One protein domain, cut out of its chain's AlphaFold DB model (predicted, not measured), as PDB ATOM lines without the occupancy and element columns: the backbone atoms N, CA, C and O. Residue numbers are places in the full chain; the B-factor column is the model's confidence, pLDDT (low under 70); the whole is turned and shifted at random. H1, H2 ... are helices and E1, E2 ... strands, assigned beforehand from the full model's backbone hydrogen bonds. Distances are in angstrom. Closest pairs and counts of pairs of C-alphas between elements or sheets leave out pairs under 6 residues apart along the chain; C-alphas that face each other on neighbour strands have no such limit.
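This is residues 46 to 156 of the 156 residues of an uncharacterized protein of Aspergillus pseudotamarii (UniProt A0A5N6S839). Short helices and two small two-strand pieces of sheet are set round a middle that is filled by unnamed chain, with residues 129 to 133 running through it. The longest helix, H2, has H3 and the pair E1 and E4 at one end and H5 near the other, while the hairpin E2 and E3 lies off towards H1, and H4 is away from the other named elements. The printed part has 111 residues, with five named helices and four named strands in the order H1 H2 E1 E2 E3 E4 H3 H4 H5. Both sheets are antiparallel and the class is mixed, helices and strands, with under half of the residues in named elements. The whole is compact, with a radius of gyration of the C-alphas of 14.6 A and spans of 40 by 32 by 30 A.

Residues 46 to 47 pair, antiparallel, with residues 102 to 103 of E2, residues 101 to 103. H1, residues 55 to 61, touches no helix; its closest C-alpha to E3, residues 110 to 112, is that of Ile 61, 7.6 A from that of His 110. H2, residues 70 to 82, touches H3, residues 123 to 126, with residues 80 to 82 alone, the closest C-alphas being those of Asn 81 and Ser 124, 5.0 A apart. H2 and H5, residues 148 to 154, only just touch, with 3 pairs of C-alphas within 8 A, the closest those of Pro 70 and Phe 153, 5.6 A apart. Their lines are about perpendicular, only just, at 70.5 degrees. E1, residues 89 to 92, is the antiparallel neighbour of E4, residues 119 to 122, at 132 degrees, with N 92 and O 119 2.8 A apart and N 90 and O 121 2.9 A apart. The closest C-alphas of E1 and H3 are those of Arg 92 and Ala 126, 5.4 A apart. E2 and E3 form a hairpin, at 157 degrees, with N 102 and O 111 2.8 A apart. H4, residues 136 to 140, touches no helix. Every O i to N i+4 pair is within hydrogen-bond range in H1, H2, H4 and H5; H3 is too short for such a pair.

H1 begins at C-alpha 55, (-18.814, -21.611, -24.729), and measures 10.0 A from first to last C-alpha. H2 measures 18.2 A, E1 9.5 A, E2 6.4 A, E3 6.7 A, E4 10.6 A, H3 5.2 A and H4 6.0 A. H5 measures 9.8 A and ends at C-alpha 154, (-14.246, -6.776, -23.053).

The C-alphas farthest apart are those of Gly 87 and Val 105, 40.5 A. The printed part has no cut and no long link; the link from E4 to H3 is tight. The mean pLDDT of the printed part is 72.4, with 45 residues under 70, among them 61 to 71, 129 to 137 and 149 to 156.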
ATOM      1  N   LYS A  46     -24.279 -32.379 -10.907       85.88
ATOM      2  CA  LYS A  46     -22.870 -32.749 -11.069       85.88
ATOM      3  C   LYS A  46     -21.995 -31.540 -10.748       85.88
ATOM      4  O   LYS A  46     -22.418 -30.413 -10.987       85.88
ATOM      5  N   SER A  47     -20.794 -31.776 -10.227       83.12
ATOM      6  CA  SER A  47     -19.801 -30.707 -10.072       83.12
ATOM      7  C   SER A  47     -19.477 -30.113 -11.445       83.12
ATOM      8  O   SER A  47     -19.306 -30.841 -12.435       83.12
ATOM      9  N   LEU A  48     -19.463 -28.788 -11.514       78.88
ATOM     10  CA  LEU A  48     -19.097 -28.050 -12.702       78.88
ATOM     11  C   LEU A  48     -17.603 -28.237 -12.965       78.88
ATOM     12  O   LEU A  48     -16.744 -27.788 -12.213       78.88
ATOM     13  N   ARG A  49     -17.291 -28.857 -14.102       79.75
ATOM     14  CA  ARG A  49     -15.939 -28.840 -14.656       79.75
ATOM     15  C   ARG A  49     -15.846 -27.707 -15.670       79.75
ATOM     16  O   ARG A  49     -16.395 -27.833 -16.761       79.75
ATOM     17  N   TRP A  50     -15.169 -26.622 -15.297       73.62
ATOM     18  CA  TRP A  50     -15.049 -25.421 -16.132       73.62
ATOM     19  C   TRP A  50     -14.245 -25.667 -17.414       73.62
ATOM     20  O   TRP A  50     -14.727 -25.393 -18.510       73.62
ATOM     21  N   SER A  51     -13.057 -26.273 -17.294       73.56
ATOM     22  CA  SER A  51     -12.145 -26.490 -18.426       73.56
ATOM     23  C   SER A  51     -12.790 -27.219 -19.617       73.56
ATOM     24  O   SER A  51     -12.673 -26.711 -20.727       73.56
ATOM     25  N   PRO A  52     -13.524 -28.340 -19.442       78.69
ATOM     26  CA  PRO A  52     -14.177 -29.023 -20.561       78.69
ATOM     27  C   PRO A  52     -15.545 -28.440 -20.968       78.69
ATOM     28  O   PRO A  52     -16.185 -29.006 -21.852       78.69
ATOM     29  N   ALA A  53     -16.054 -27.385 -20.320       77.94
ATOM     30  CA  ALA A  53     -17.359 -26.814 -20.666       77.94
ATOM     31  C   ALA A  53     -17.299 -26.029 -21.988       77.94
ATOM     32  O   ALA A  53     -16.358 -25.264 -22.196       77.94
ATOM     33  N   SER A  54     -18.313 -26.171 -22.850       81.62
ATOM     34  CA  SER A  54     -18.405 -25.413 -24.109       81.62
ATOM     35  C   SER A  54     -18.712 -23.925 -23.868       81.62
ATOM     36  O   SER A  54     -19.258 -23.583 -22.811       81.62
ATOM     37  N   PRO A  55     -18.444 -23.027 -24.834       76.56
ATOM     38  CA  PRO A  55     -18.814 -21.611 -24.729       76.56
ATOM     39  C   PRO A  55     -20.300 -21.383 -24.388       76.56
ATOM     40  O   PRO A  55     -20.636 -20.558 -23.530       76.56
ATOM     41  N   GLU A  56     -21.211 -22.171 -24.969       78.06
ATOM     42  CA  GLU A  56     -22.653 -22.095 -24.687       78.06
ATOM     43  C   GLU A  56     -22.982 -22.528 -23.253       78.06
ATOM     44  O   GLU A  56     -23.863 -21.956 -22.612       78.06
ATOM     45  N   GLN A  57     -22.281 -23.537 -22.728       78.38
ATOM     46  CA  GLN A  57     -22.437 -23.988 -21.344       78.38
ATOM     47  C   GLN A  57     -21.900 -22.951 -20.354       78.38
ATOM     48  O   GLN A  57     -22.556 -22.678 -19.350       78.38
ATOM     49  N   ARG A  58     -20.747 -22.340 -20.650       75.75
ATOM     50  CA  ARG A  58     -20.141 -21.278 -19.831       75.75
ATOM     51  C   ARG A  58     -21.037 -20.050 -19.760       75.75
ATOM     52  O   ARG A  58     -21.289 -19.553 -18.669       75.75
ATOM     53  N   THR A  59     -21.625 -19.637 -20.883       71.50
ATOM     54  CA  THR A  59     -22.566 -18.503 -20.935       71.50
ATOM     55  C   THR A  59     -23.770 -18.700 -20.011       71.50
ATOM     56  O   THR A  59     -24.233 -17.750 -19.386       71.50
ATOM     57  N   LYS A  60     -24.249 -19.940 -19.862       72.62
ATOM     58  CA  LYS A  60     -25.345 -20.261 -18.935       72.62
ATOM     59  C   LYS A  60     -24.937 -20.206 -17.462       72.62
ATOM     60  O   LYS A  60     -25.799 -19.989 -16.623       72.62
ATOM     61  N   ILE A  61     -23.653 -20.400 -17.154       69.00
ATOM     62  CA  ILE A  61     -23.109 -20.344 -15.790       69.00
ATOM     63  C   ILE A  61     -22.721 -18.916 -15.403       69.00
ATOM     64  O   ILE A  61     -22.841 -18.546 -14.248       69.00
ATOM     65  N   LEU A  62     -22.286 -18.082 -16.344       62.31
ATOM     66  CA  LEU A  62     -21.863 -16.709 -16.062       62.31
ATOM     67  C   LEU A  62     -22.883 -15.800 -15.333       62.31
ATOM     68  O   LEU A  62     -22.419 -14.922 -14.600       62.31
ATOM     69  N   PRO A  63     -24.219 -16.002 -15.368       57.94
ATOM     70  CA  PRO A  63     -25.148 -15.288 -14.484       57.94
ATOM     71  C   PRO A  63     -25.149 -15.811 -13.028       57.94
ATOM     72  O   PRO A  63     -26.199 -15.927 -12.403       57.94
ATOM     73  N   LEU A  64     -23.987 -16.108 -12.430       54.59
ATOM     74  CA  LEU A  64     -23.889 -16.479 -11.002       54.59
ATOM     75  C   LEU A  64     -24.140 -15.301 -10.036       54.59
ATOM     76  O   LEU A  64     -24.095 -15.479  -8.820       54.59
ATOM     77  N   GLY A  65     -24.449 -14.115 -10.564       56.59
ATOM     78  CA  GLY A  65     -24.996 -12.966  -9.837       56.59
ATOM     79  C   GLY A  65     -26.367 -12.552 -10.393       56.59
ATOM     80  O   GLY A  65     -26.893 -13.210 -11.283       56.59
ATOM     81  N   PRO A  66     -26.967 -11.438  -9.941       53.88
ATOM     82  CA  PRO A  66     -28.241 -10.931 -10.475       53.88
ATOM     83  C   PRO A  66     -28.159 -10.435 -11.937       53.88
ATOM     84  O   PRO A  66     -29.090  -9.797 -12.425       53.88
ATOM     85  N   TYR A  67     -27.050 -10.688 -12.631       60.41
ATOM     86  CA  TYR A  67     -26.724 -10.106 -13.923       60.41
ATOM     87  C   TYR A  67     -27.143 -11.040 -15.049       60.41
ATOM     88  O   TYR A  67     -26.813 -12.223 -15.055       60.41
ATOM     89  N   SER A  68     -27.861 -10.494 -16.024       58.91
ATOM     90  CA  SER A  68     -28.351 -11.227 -17.193       58.91
ATOM     91  C   SER A  68     -27.337 -11.285 -18.337       58.91
ATOM     92  O   SER A  68     -27.554 -12.022 -19.297       58.91
ATOM     93  N   ASN A  69     -26.249 -10.511 -18.263       64.94
ATOM     94  CA  ASN A  69     -25.211 -10.473 -19.286       64.94
ATOM     95  C   ASN A  69     -23.819 -10.096 -18.718       64.94
ATOM     96  O   ASN A  69     -23.728  -9.448 -17.669       64.94
ATOM     97  N   PRO A  70     -22.739 -10.467 -19.432       63.03
ATOM     98  CA  PRO A  70     -21.347 -10.142 -19.101       63.03
ATOM     99  C   PRO A  70     -21.046  -8.661 -18.824       63.03
ATOM    100  O   PRO A  70     -20.265  -8.347 -17.923       63.03
ATOM    101  N   ARG A  71     -21.671  -7.739 -19.567       69.25
ATOM    102  CA  ARG A  71     -21.415  -6.296 -19.457       69.25
ATOM    103  C   ARG A  71     -21.936  -5.728 -18.145       69.25
ATOM    104  O   ARG A  71     -21.230  -4.971 -17.489       69.25
ATOM    105  N   ASP A  72     -23.147  -6.110 -17.750       70.00
ATOM    106  CA  ASP A  72     -23.723  -5.698 -16.469       70.00
ATOM    107  C   ASP A  72     -22.923  -6.253 -15.295       70.00
ATOM    108  O   ASP A  72     -22.710  -5.539 -14.316       70.00
ATOM    109  N   TYR A  73     -22.408  -7.479 -15.418       69.00
ATOM    110  CA  TYR A  73     -21.485  -8.035 -14.435       69.00
ATOM    111  C   TYR A  73     -20.204  -7.196 -14.322       69.00
ATOM    112  O   TYR A  73     -19.841  -6.808 -13.212       69.00
ATOM    113  N   LEU A  74     -19.536  -6.874 -15.440       68.31
ATOM    114  CA  LEU A  74     -18.322  -6.051 -15.420       68.31
ATOM    115  C   LEU A  74     -18.584  -4.647 -14.894       68.31
ATOM    116  O   LEU A  74     -17.869  -4.192 -14.008       68.31
ATOM    117  N   ARG A  75     -19.604  -3.966 -15.427       72.06
ATOM    118  CA  ARG A  75     -19.971  -2.611 -15.017       72.06
ATOM    119  C   ARG A  75     -20.254  -2.569 -13.523       72.06
ATOM    120  O   ARG A  75     -19.662  -1.751 -12.835       72.06
ATOM    121  N   THR A  76     -21.068  -3.494 -13.019       70.25
ATOM    122  CA  THR A  76     -21.378  -3.536 -11.587       70.25
ATOM    123  C   THR A  76     -20.154  -3.924 -10.763       70.25
ATOM    124  O   THR A  76     -19.960  -3.380  -9.688       70.25
ATOM    125  N   SER A  77     -19.283  -4.810 -11.258       67.62
ATOM    126  CA  SER A  77     -18.018  -5.133 -10.580       67.62
ATOM    127  C   SER A  77     -17.100  -3.912 -10.501       67.62
ATOM    128  O   SER A  77     -16.482  -3.682  -9.468       67.62
ATOM    129  N   ILE A  78     -17.008  -3.114 -11.567       70.31
ATOM    130  CA  ILE A  78     -16.241  -1.863 -11.587       70.31
ATOM    131  C   ILE A  78     -16.871  -0.859 -10.622       70.31
ATOM    132  O   ILE A  78     -16.165  -0.330  -9.776       70.31
ATOM    133  N   GLU A  79     -18.186  -0.649 -10.693       73.12
ATOM    134  CA  GLU A  79     -18.921   0.231  -9.779       73.12
ATOM    135  C   GLU A  79     -18.714  -0.187  -8.320       73.12
ATOM    136  O   GLU A  79     -18.361   0.650  -7.511       73.12
ATOM    137  N   ILE A  80     -18.810  -1.475  -7.987       70.62
ATOM    138  CA  ILE A  80     -18.548  -2.020  -6.643       70.62
ATOM    139  C   ILE A  80     -17.100  -1.804  -6.187       70.62
ATOM    140  O   ILE A  80     -16.856  -1.640  -4.996       70.62
ATOM    141  N   ASN A  81     -16.132  -1.856  -7.104       66.25
ATOM    142  CA  ASN A  81     -14.725  -1.619  -6.772       66.25
ATOM    143  C   ASN A  81     -14.392  -0.123  -6.657       66.25
ATOM    144  O   ASN A  81     -13.443   0.227  -5.959       66.25
ATOM    145  N   LEU A  82     -15.135   0.745  -7.352       71.44
ATOM    146  CA  LEU A  82     -14.973   2.201  -7.313       71.44
ATOM    147  C   LEU A  82     -15.798   2.860  -6.199       71.44
ATOM    148  O   LEU A  82     -15.415   3.921  -5.706       71.44
ATOM    149  N   ASP A  83     -16.919   2.251  -5.820       67.31
ATOM    150  CA  ASP A  83     -17.762   2.656  -4.703       67.31
ATOM    151  C   ASP A  83     -17.048   2.253  -3.410       67.31
ATOM    152  O   ASP A  83     -16.891   1.072  -3.089       67.31
ATOM    153  N   PHE A  84     -16.526   3.257  -2.709       64.81
ATOM    154  CA  PHE A  84     -15.835   3.050  -1.447       64.81
ATOM    155  C   PHE A  84     -16.787   2.418  -0.428       64.81
ATOM    156  O   PHE A  84     -17.984   2.695  -0.413       64.81
ATOM    157  N   ASP A  85     -16.210   1.552   0.399       69.19
ATOM    158  CA  ASP A  85     -16.873   0.743   1.416       69.19
ATOM    159  C   ASP A  85     -17.999   1.499   2.142       69.19
ATOM    160  O   ASP A  85     -17.789   2.591   2.673       69.19
ATOM    161  N   ASP A  86     -19.194   0.910   2.199       83.62
ATOM    162  CA  ASP A  86     -20.351   1.506   2.881       83.62
ATOM    163  C   ASP A  86     -20.318   1.284   4.405       83.62
ATOM    164  O   ASP A  86     -21.291   1.553   5.114       83.62
ATOM    165  N   GLY A  87     -19.176   0.809   4.912       85.00
ATOM    166  CA  GLY A  87     -18.932   0.480   6.311       85.00
ATOM    167  C   GLY A  87     -19.562  -0.843   6.741       85.00
ATOM    168  O   GLY A  87     -19.485  -1.186   7.923       85.00
ATOM    169  N   GLN A  88     -20.183  -1.577   5.812       89.00
ATOM    170  CA  GLN A  88     -20.851  -2.840   6.085       89.00
ATOM    171  C   GLN A  88     -20.006  -4.035   5.650       89.00
ATOM    172  O   GLN A  88     -19.146  -3.969   4.775       89.00
ATOM    173  N   PHE A  89     -20.304  -5.178   6.262       87.69
ATOM    174  CA  PHE A  89     -19.633  -6.435   5.976       87.69
ATOM    175  C   PHE A  89     -20.565  -7.401   5.260       87.69
ATOM    176  O   PHE A  89     -21.714  -7.615   5.658       87.69
ATOM    177  N   TYR A  90     -20.032  -8.031   4.222       85.44
ATOM    178  CA  TYR A  90     -20.759  -8.932   3.344       85.44
ATOM    179  C   TYR A  90     -20.140 -10.320   3.382       85.44
ATOM    180  O   TYR A  90     -18.922 -10.478   3.443       85.44
ATOM    181  N   MET A  91     -20.992 -11.339   3.342       84.00
ATOM    182  CA  MET A  91     -20.550 -12.728   3.356       84.00
ATOM    183  C   MET A  91     -19.965 -13.130   2.002       84.00
ATOM    184  O   MET A  91     -20.558 -12.870   0.955       84.00
ATOM    185  N   ARG A  92     -18.836 -13.836   2.038       81.44
ATOM    186  CA  ARG A  92     -18.088 -14.287   0.872       81.44
ATOM    187  C   ARG A  92     -17.784 -15.781   0.945       81.44
ATOM    188  O   ARG A  92     -17.418 -16.314   1.992       81.44
ATOM    189  N   HIS A  93     -17.907 -16.444  -0.204       79.75
ATOM    190  CA  HIS A  93     -17.441 -17.813  -0.394       79.75
ATOM    191  C   HIS A  93     -15.912 -17.838  -0.526       79.75
ATOM    192  O   HIS A  93     -15.351 -17.105  -1.344       79.75
ATOM    193  N   ALA A  94     -15.228 -18.672   0.258       76.25
ATOM    194  CA  ALA A  94     -13.765 -18.686   0.274       76.25
ATOM    195  C   ALA A  94     -13.126 -19.327  -0.956       76.25
ATOM    196  O   ALA A  94     -12.005 -18.966  -1.312       76.25
ATOM    197  N   HIS A  95     -13.816 -20.259  -1.609       69.25
ATOM    198  CA  HIS A  95     -13.328 -20.934  -2.808       69.25
ATOM    199  C   HIS A  95     -14.173 -20.551  -4.017       69.25
ATOM    200  O   HIS A  95     -15.271 -21.052  -4.219       69.25
ATOM    201  N   GLY A  96     -13.669 -19.623  -4.827       62.31
ATOM    202  CA  GLY A  96     -14.320 -19.226  -6.076       62.31
ATOM    203  C   GLY A  96     -14.136 -20.231  -7.215       62.31
ATOM    204  O   GLY A  96     -14.487 -19.913  -8.339       62.31
ATOM    205  N   GLN A  97     -13.545 -21.404  -6.974       65.19
ATOM    206  CA  GLN A  97     -13.281 -22.384  -8.027       65.19
ATOM    207  C   GLN A  97     -14.581 -23.079  -8.462       65.19
ATOM    208  O   GLN A  97     -15.510 -23.269  -7.675       65.19
ATOM    209  N   GLY A  98     -14.680 -23.392  -9.757       60.72
ATOM    210  CA  GLY A  98     -15.928 -23.862 -10.366       60.72
ATOM    211  C   GLY A  98     -16.409 -25.226  -9.859       60.72
ATOM    212  O   GLY A  98     -17.594 -25.523  -9.963       60.72
ATOM    213  N   ASP A  99     -15.538 -26.042  -9.277       68.12
ATOM    214  CA  ASP A  99     -15.846 -27.387  -8.781       68.12
ATOM    215  C   ASP A  99     -16.771 -27.403  -7.553       68.12
ATOM    216  O   ASP A  99     -17.516 -28.373  -7.366       68.12
ATOM    217  N   HIS A 100     -16.830 -26.302  -6.801       74.94
ATOM    218  CA  HIS A 100     -17.791 -26.084  -5.712       74.94
ATOM    219  C   HIS A 100     -19.172 -25.611  -6.202       74.94
ATOM    220  O   HIS A 100     -20.043 -25.245  -5.408       74.94
ATOM    221  N   ILE A 101     -19.412 -25.628  -7.517       77.62
ATOM    222  CA  ILE A 101     -20.707 -25.317  -8.122       77.62
ATOM    223  C   ILE A 101     -21.326 -26.607  -8.655       77.62
ATOM    224  O   ILE A 101     -20.803 -27.250  -9.562       77.62
ATOM    225  N   LEU A 102     -22.485 -26.982  -8.120       78.75
ATOM    226  CA  LEU A 102     -23.304 -28.056  -8.669       78.75
ATOM    227  C   LEU A 102     -24.220 -27.507  -9.755       78.75
ATOM    228  O   LEU A 102     -24.951 -26.542  -9.527       78.75
ATOM    229  N   ILE A 103     -24.215 -28.171 -10.904       81.25
ATOM    230  CA  ILE A 103     -25.049 -27.861 -12.066       81.25
ATOM    231  C   ILE A 103     -26.016 -29.008 -12.367       81.25
ATOM    232  O   ILE A 103     -25.694 -30.186 -12.179       81.25
ATOM    233  N   ASP A 104     -27.210 -28.665 -12.845       81.25
ATOM    234  CA  ASP A 104     -28.139 -29.636 -13.425       81.25
ATOM    235  C   ASP A 104     -27.738 -30.030 -14.863       81.25
ATOM    236  O   ASP A 104     -26.734 -29.567 -15.407       81.25
ATOM    237  N   VAL A 105     -28.508 -30.935 -15.476       79.38
ATOM    238  CA  VAL A 105     -28.242 -31.432 -16.840       79.38
ATOM    239  C   VAL A 105     -28.268 -30.324 -17.899       79.38
ATOM    240  O   VAL A 105     -27.541 -30.414 -18.887       79.38
ATOM    241  N   ASP A 106     -29.040 -29.262 -17.659       77.81
ATOM    242  CA  ASP A 106     -29.276 -28.167 -18.603       77.81
ATOM    243  C   ASP A 106     -28.389 -26.938 -18.356       77.81
ATOM    244  O   ASP A 106     -28.429 -25.995 -19.159       77.81
ATOM    245  N   TYR A 107     -27.596 -26.950 -17.276       73.75
ATOM    246  CA  TYR A 107     -26.796 -25.825 -16.788       73.75
ATOM    247  C   TYR A 107     -27.662 -24.606 -16.421       73.75
ATOM    248  O   TYR A 107     -27.230 -23.474 -16.597       73.75
ATOM    249  N   LYS A 108     -28.899 -24.826 -15.954       68.38
ATOM    250  CA  LYS A 108     -29.871 -23.765 -15.612       68.38
ATOM    251  C   LYS A 108     -29.986 -23.508 -14.115       68.38
ATOM    252  O   LYS A 108     -30.354 -22.411 -13.701       68.38
ATOM    253  N   HIS A 109     -29.743 -24.530 -13.301       66.81
ATOM    254  CA  HIS A 109     -29.759 -24.403 -11.850       66.81
ATOM    255  C   HIS A 109     -28.363 -24.655 -11.306       66.81
ATOM    256  O   HIS A 109     -27.778 -25.714 -11.536       66.81
ATOM    257  N   HIS A 110     -27.881 -23.685 -10.538       73.38
ATOM    258  CA  HIS A 110     -26.561 -23.698  -9.930       73.38
ATOM    259  C   HIS A 110     -26.725 -23.712  -8.412       73.38
ATOM    260  O   HIS A 110     -27.589 -23.020  -7.871       73.38
ATOM    261  N   ARG A 111     -25.918 -24.508  -7.713       74.88
ATOM    262  CA  ARG A 111     -25.857 -24.517  -6.246       74.88
ATOM    263  C   ARG A 111     -24.401 -24.409  -5.831       74.88
ATOM    264  O   ARG A 111     -23.593 -25.203  -6.290       74.88
ATOM    265  N   ILE A 112     -24.084 -23.451  -4.972       77.88
ATOM    266  CA  ILE A 112     -22.728 -23.256  -4.441       77.88
ATOM    267  C   ILE A 112     -22.625 -24.054  -3.150       77.88
ATOM    268  O   ILE A 112     -23.374 -23.724  -2.228       77.88
ATOM    269  N   VAL A 113     -21.770 -25.075  -3.104       79.19
ATOM    270  CA  VAL A 113     -21.482 -25.930  -1.935       79.19
ATOM    271  C   VAL A 113     -20.169 -25.522  -1.273       79.19
ATOM    272  O   VAL A 113     -19.460 -24.702  -1.829       79.19
ATOM    273  N   ASP A 114     -19.842 -26.141  -0.136       79.25
ATOM    274  CA  ASP A 114     -18.544 -25.988   0.538       79.25
ATOM    275  C   ASP A 114     -18.336 -24.636   1.254       79.25
ATOM    276  O   ASP A 114     -17.383 -23.890   1.042       79.25
ATOM    277  N   TRP A 115     -19.278 -24.310   2.147       84.31
ATOM    278  CA  TRP A 115     -19.299 -23.044   2.893       84.31
ATOM    279  C   TRP A 115     -18.475 -23.080   4.188       84.31
ATOM    280  O   TRP A 115     -18.619 -22.191   5.032       84.31
ATOM    281  N   GLU A 116     -17.632 -24.094   4.394       82.06
ATOM    282  CA  GLU A 116     -16.940 -24.291   5.672       82.06
ATOM    283  C   GLU A 116     -15.992 -23.147   6.034       82.06
ATOM    284  O   GLU A 116     -15.796 -22.853   7.219       82.06
ATOM    285  N   TRP A 117     -15.465 -22.467   5.016       83.69
ATOM    286  CA  TRP A 117     -14.569 -21.323   5.155       83.69
ATOM    287  C   TRP A 117     -15.239 -20.003   4.794       83.69
ATOM    288  O   TRP A 117     -14.541 -19.035   4.537       83.69
ATOM    289  N   ALA A 118     -16.569 -19.920   4.761       85.31
ATOM    290  CA  ALA A 118     -17.245 -18.646   4.531       85.31
ATOM    291  C   ALA A 118     -16.792 -17.579   5.544       85.31
ATOM    292  O   ALA A 118     -16.724 -17.844   6.747       85.31
ATOM    293  N   TYR A 119     -16.513 -16.372   5.061       87.44
ATOM    294  CA  TYR A 119     -16.067 -15.246   5.885       87.44
ATOM    295  C   TYR A 119     -16.742 -13.950   5.443       87.44
ATOM    296  O   TYR A 119     -17.462 -13.923   4.445       87.44
ATOM    297  N   THR A 120     -16.548 -12.880   6.206       89.88
ATOM    298  CA  THR A 120     -17.077 -11.552   5.892       89.88
ATOM    299  C   THR A 120     -15.970 -10.606   5.452       89.88
ATOM    300  O   THR A 120     -14.895 -10.618   6.044       89.88
ATOM    301  N   GLU A 121     -16.250  -9.760   4.467       88.56
ATOM    302  CA  GLU A 121     -15.341  -8.734   3.935       88.56
ATOM    303  C   GLU A 121     -16.095  -7.417   3.703       88.56
ATOM    304  O   GLU A 121     -17.323  -7.446   3.552       88.56
ATOM    305  N   PRO A 122     -15.379  -6.282   3.602       87.44
ATOM    306  CA  PRO A 122     -15.887  -5.054   2.995       87.44
ATOM    307  C   PRO A 122     -16.534  -5.296   1.632       87.44
ATOM    308  O   PRO A 122     -16.147  -6.220   0.903       87.44
ATOM    309  N   LYS A 123     -17.470  -4.426   1.244       82.88
ATOM    310  CA  LYS A 123     -18.249  -4.547  -0.003       82.88
ATOM    311  C   LYS A 123     -17.379  -4.845  -1.231       82.88
ATOM    312  O   LYS A 123     -17.622  -5.819  -1.946       82.88
ATOM    313  N   SER A 124     -16.325  -4.061  -1.441       78.69
ATOM    314  CA  SER A 124     -15.432  -4.192  -2.600       78.69
ATOM    315  C   SER A 124     -14.709  -5.546  -2.648       78.69
ATOM    316  O   SER A 124     -14.608  -6.171  -3.702       78.69
ATOM    317  N   ALA A 125     -14.264  -6.065  -1.500       79.06
ATOM    318  CA  ALA A 125     -13.567  -7.347  -1.409       79.06
ATOM    319  C   ALA A 125     -14.515  -8.560  -1.421       79.06
ATOM    320  O   ALA A 125     -14.119  -9.646  -1.871       79.06
ATOM    321  N   ALA A 126     -15.754  -8.392  -0.949       78.44
ATOM    322  CA  ALA A 126     -16.791  -9.419  -0.945       78.44
ATOM    323  C   ALA A 126     -17.308  -9.741  -2.356       78.44
ATOM    324  O   ALA A 126     -17.554 -10.906  -2.673       78.44
ATOM    325  N   PHE A 127     -17.427  -8.716  -3.204       75.69
ATOM    326  CA  PHE A 127     -18.033  -8.795  -4.536       75.69
ATOM    327  C   PHE A 127     -17.036  -8.597  -5.688       75.69
ATOM    328  O   PHE A 127     -17.445  -8.356  -6.825       75.69
ATOM    329  N   LYS A 128     -15.730  -8.709  -5.421       70.38
ATOM    330  CA  LYS A 128     -14.712  -8.672  -6.476       70.38
ATOM    331  C   LYS A 128     -14.913  -9.798  -7.494       70.38
ATOM    332  O   LYS A 128     -15.507 -10.834  -7.184       70.38
ATOM    333  N   SER A 129     -14.381  -9.597  -8.698       65.00
ATOM    334  CA  SER A 129     -14.535 -10.541  -9.804       65.00
ATOM    335  C   SER A 129     -14.117 -11.962  -9.410       65.00
ATOM    336  O   SER A 129     -13.099 -12.187  -8.749       65.00
ATOM    337  N   ASN A 130     -14.944 -12.937  -9.791       63.59
ATOM    338  CA  ASN A 130     -14.688 -14.332  -9.471       63.59
ATOM    339  C   ASN A 130     -13.525 -14.885 -10.313       63.59
ATOM    340  O   ASN A 130     -13.444 -14.635 -11.516       63.59
ATOM    341  N   ILE A 131     -12.666 -15.690  -9.683       63.44
ATOM    342  CA  ILE A 131     -11.482 -16.312 -10.294       63.44
ATOM    343  C   ILE A 131     -11.828 -17.289 -11.425       63.44
ATOM    344  O   ILE A 131     -10.959 -17.642 -12.206       63.44
ATOM    345  N   ILE A 132     -13.097 -17.691 -11.551       62.12
ATOM    346  CA  ILE A 132     -13.594 -18.516 -12.665       62.12
ATOM    347  C   ILE A 132     -13.307 -17.874 -14.031       62.12
ATOM    348  O   ILE A 132     -13.142 -18.598 -15.000       62.12
ATOM    349  N   LEU A 133     -13.219 -16.540 -14.100       60.88
ATOM    350  CA  LEU A 133     -12.906 -15.812 -15.335       60.88
ATOM    351  C   LEU A 133     -11.421 -15.844 -15.716       60.88
ATOM    352  O   LEU A 133     -11.064 -15.468 -16.828       60.88
ATOM    353  N   LEU A 134     -10.558 -16.254 -14.787       61.97
ATOM    354  CA  LEU A 134      -9.124 -16.322 -15.002       61.97
ATOM    355  C   LEU A 134      -8.769 -17.724 -15.494       61.97
ATOM    356  O   LEU A 134      -8.958 -18.718 -14.788       61.97
ATOM    357  N   SER A 135      -8.199 -17.801 -16.697       65.44
ATOM    358  CA  SER A 135      -7.551 -19.024 -17.165       65.44
ATOM    359  C   SER A 135      -6.383 -19.345 -16.233       65.44
ATOM    360  O   SER A 135      -5.327 -18.719 -16.288       65.44
ATOM    361  N   VAL A 136      -6.577 -20.322 -15.344       63.72
ATOM    362  CA  VAL A 136      -5.556 -20.730 -14.365       63.72
ATOM    363  C   VAL A 136      -4.274 -21.180 -15.068       63.72
ATOM    364  O   VAL A 136      -3.182 -20.916 -14.576       63.72
ATOM    365  N   ALA A 137      -4.395 -21.826 -16.231       67.25
ATOM    366  CA  ALA A 137      -3.245 -22.244 -17.024       67.25
ATOM    367  C   ALA A 137      -2.452 -21.037 -17.547       67.25
ATOM    368  O   ALA A 137      -1.239 -20.988 -17.365       67.25
ATOM    369  N   ASP A 138      -3.131 -20.049 -18.134       70.31
ATOM    370  CA  ASP A 138      -2.477 -18.854 -18.677       70.31
ATOM    371  C   ASP A 138      -1.872 -17.996 -17.559       70.31
ATOM    372  O   ASP A 138      -0.723 -17.567 -17.668       70.31
ATOM    373  N   PHE A 139      -2.580 -17.853 -16.433       65.38
ATOM    374  CA  PHE A 139      -2.074 -17.183 -15.234       65.38
ATOM    375  C   PHE A 139      -0.802 -17.853 -14.695       65.38
ATOM    376  O   PHE A 139       0.209 -17.186 -14.478       65.38
ATOM    377  N   CYS A 140      -0.815 -19.180 -14.519       71.56
ATOM    378  CA  CYS A 140       0.353 -19.929 -14.043       71.56
ATOM    379  C   CYS A 140       1.524 -19.896 -15.036       71.56
ATOM    380  O   CYS A 140       2.678 -19.965 -14.617       71.56
ATOM    381  N   ASN A 141       1.243 -19.758 -16.333       79.50
ATOM    382  CA  ASN A 141       2.254 -19.605 -17.377       79.50
ATOM    383  C   ASN A 141       2.762 -18.157 -17.522       79.50
ATOM    384  O   ASN A 141       3.604 -17.892 -18.379       79.50
ATOM    385  N   GLY A 142       2.282 -17.220 -16.694       78.88
ATOM    386  CA  GLY A 142       2.702 -15.818 -16.715       78.88
ATOM    387  C   GLY A 142       2.187 -15.033 -17.922       78.88
ATOM    388  O   GLY A 142       2.777 -14.013 -18.287       78.88
ATOM    389  N   ALA A 143       1.116 -15.498 -18.568       76.06
ATOM    390  CA  ALA A 143       0.471 -14.747 -19.632       76.06
ATOM    391  C   ALA A 143      -0.204 -13.497 -19.044       76.06
ATOM    392  O   ALA A 143      -1.063 -13.590 -18.172       76.06
ATOM    393  N   ASN A 144       0.186 -12.327 -19.549       72.88
ATOM    394  CA  ASN A 144      -0.361 -11.024 -19.148       72.88
ATOM    395  C   ASN A 144      -1.293 -10.420 -20.216       72.88
ATOM    396  O   ASN A 144      -1.595  -9.228 -20.179       72.88
ATOM    397  N   CYS A 145      -1.695 -11.209 -21.212       75.75
ATOM    398  CA  CYS A 145      -2.682 -10.810 -22.209       75.75
ATOM    399  C   CYS A 145      -4.097 -11.173 -21.746       75.75
ATOM    400  O   CYS A 145      -4.281 -12.110 -20.977       75.75
ATOM    401  N   ILE A 146      -5.086 -10.429 -22.248       68.12
ATOM    402  CA  ILE A 146      -6.508 -10.702 -22.005       68.12
ATOM    403  C   ILE A 146      -6.819 -12.123 -22.491       68.12
ATOM    404  O   ILE A 146      -6.614 -12.430 -23.670       68.12
ATOM    405  N   GLY A 147      -7.306 -12.978 -21.589       69.88
ATOM    406  CA  GLY A 147      -7.705 -14.347 -21.921       69.88
ATOM    407  C   GLY A 147      -8.925 -14.387 -22.849       69.88
ATOM    408  O   GLY A 147      -9.674 -13.421 -22.946       69.88
ATOM    409  N   GLU A 148      -9.174 -15.512 -23.525       70.75
ATOM    410  CA  GLU A 148     -10.344 -15.670 -24.415       70.75
ATOM    411  C   GLU A 148     -11.669 -15.379 -23.684       70.75
ATOM    412  O   GLU A 148     -12.555 -14.682 -24.192       70.75
ATOM    413  N   GLU A 149     -11.773 -15.866 -22.448       67.19
ATOM    414  CA  GLU A 149     -12.929 -15.632 -21.590       67.19
ATOM    415  C   GLU A 149     -13.046 -14.145 -21.252       67.19
ATOM    416  O   GLU A 149     -14.077 -13.552 -21.546       67.19
ATOM    417  N   GLU A 150     -11.979 -13.512 -20.756       67.00
ATOM    418  CA  GLU A 150     -11.935 -12.072 -20.459       67.00
ATOM    419  C   GLU A 150     -12.224 -11.198 -21.692       67.00
ATOM    420  O   GLU A 150     -12.906 -10.179 -21.592       67.00
ATOM    421  N   SER A 151     -11.769 -11.613 -22.876       66.56
ATOM    422  CA  SER A 151     -12.003 -10.913 -24.143       66.56
ATOM    423  C   SER A 151     -13.487 -10.904 -24.506       66.56
ATOM    424  O   SER A 151     -14.013  -9.869 -24.920       66.56
ATOM    425  N   THR A 152     -14.190 -12.012 -24.240       65.19
ATOM    426  CA  THR A 152     -15.653 -12.112 -24.391       65.19
ATOM    427  C   THR A 152     -16.380 -11.078 -23.525       65.19
ATOM    428  O   THR A 152     -17.431 -10.570 -23.918       65.19
ATOM    429  N   PHE A 153     -15.814 -10.715 -22.369       57.84
ATOM    430  CA  PHE A 153     -16.336  -9.638 -21.526       57.84
ATOM    431  C   PHE A 153     -15.956  -8.238 -22.039       57.84
ATOM    432  O   PHE A 153     -16.731  -7.301 -21.866       57.84
ATOM    433  N   ALA A 154     -14.792  -8.080 -22.674       58.50
ATOM    434  CA  ALA A 154     -14.246  -6.776 -23.053       58.50
ATOM    435  C   ALA A 154     -14.795  -6.186 -24.370       58.50
ATOM    436  O   ALA A 154     -14.706  -4.973 -24.557       58.50
ATOM    437  N   THR A 155     -15.334  -6.997 -25.292       53.84
ATOM    438  CA  THR A 155     -15.576  -6.565 -26.689       53.84
ATOM    439  C   THR A 155     -17.021  -6.262 -27.113       53.84
ATOM    440  O   THR A 155     -17.208  -5.914 -28.277       53.84
ATOM    441  N   ASN A 156     -18.037  -6.301 -26.233       44.25
ATOM    442  CA  ASN A 156     -19.430  -5.963 -26.611       44.25
ATOM    443  C   ASN A 156     -20.116  -4.941 -25.707       44.25
ATOM    444  O   ASN A 156     -20.455  -5.252 -24.543       44.25
TER     445      ASN A 156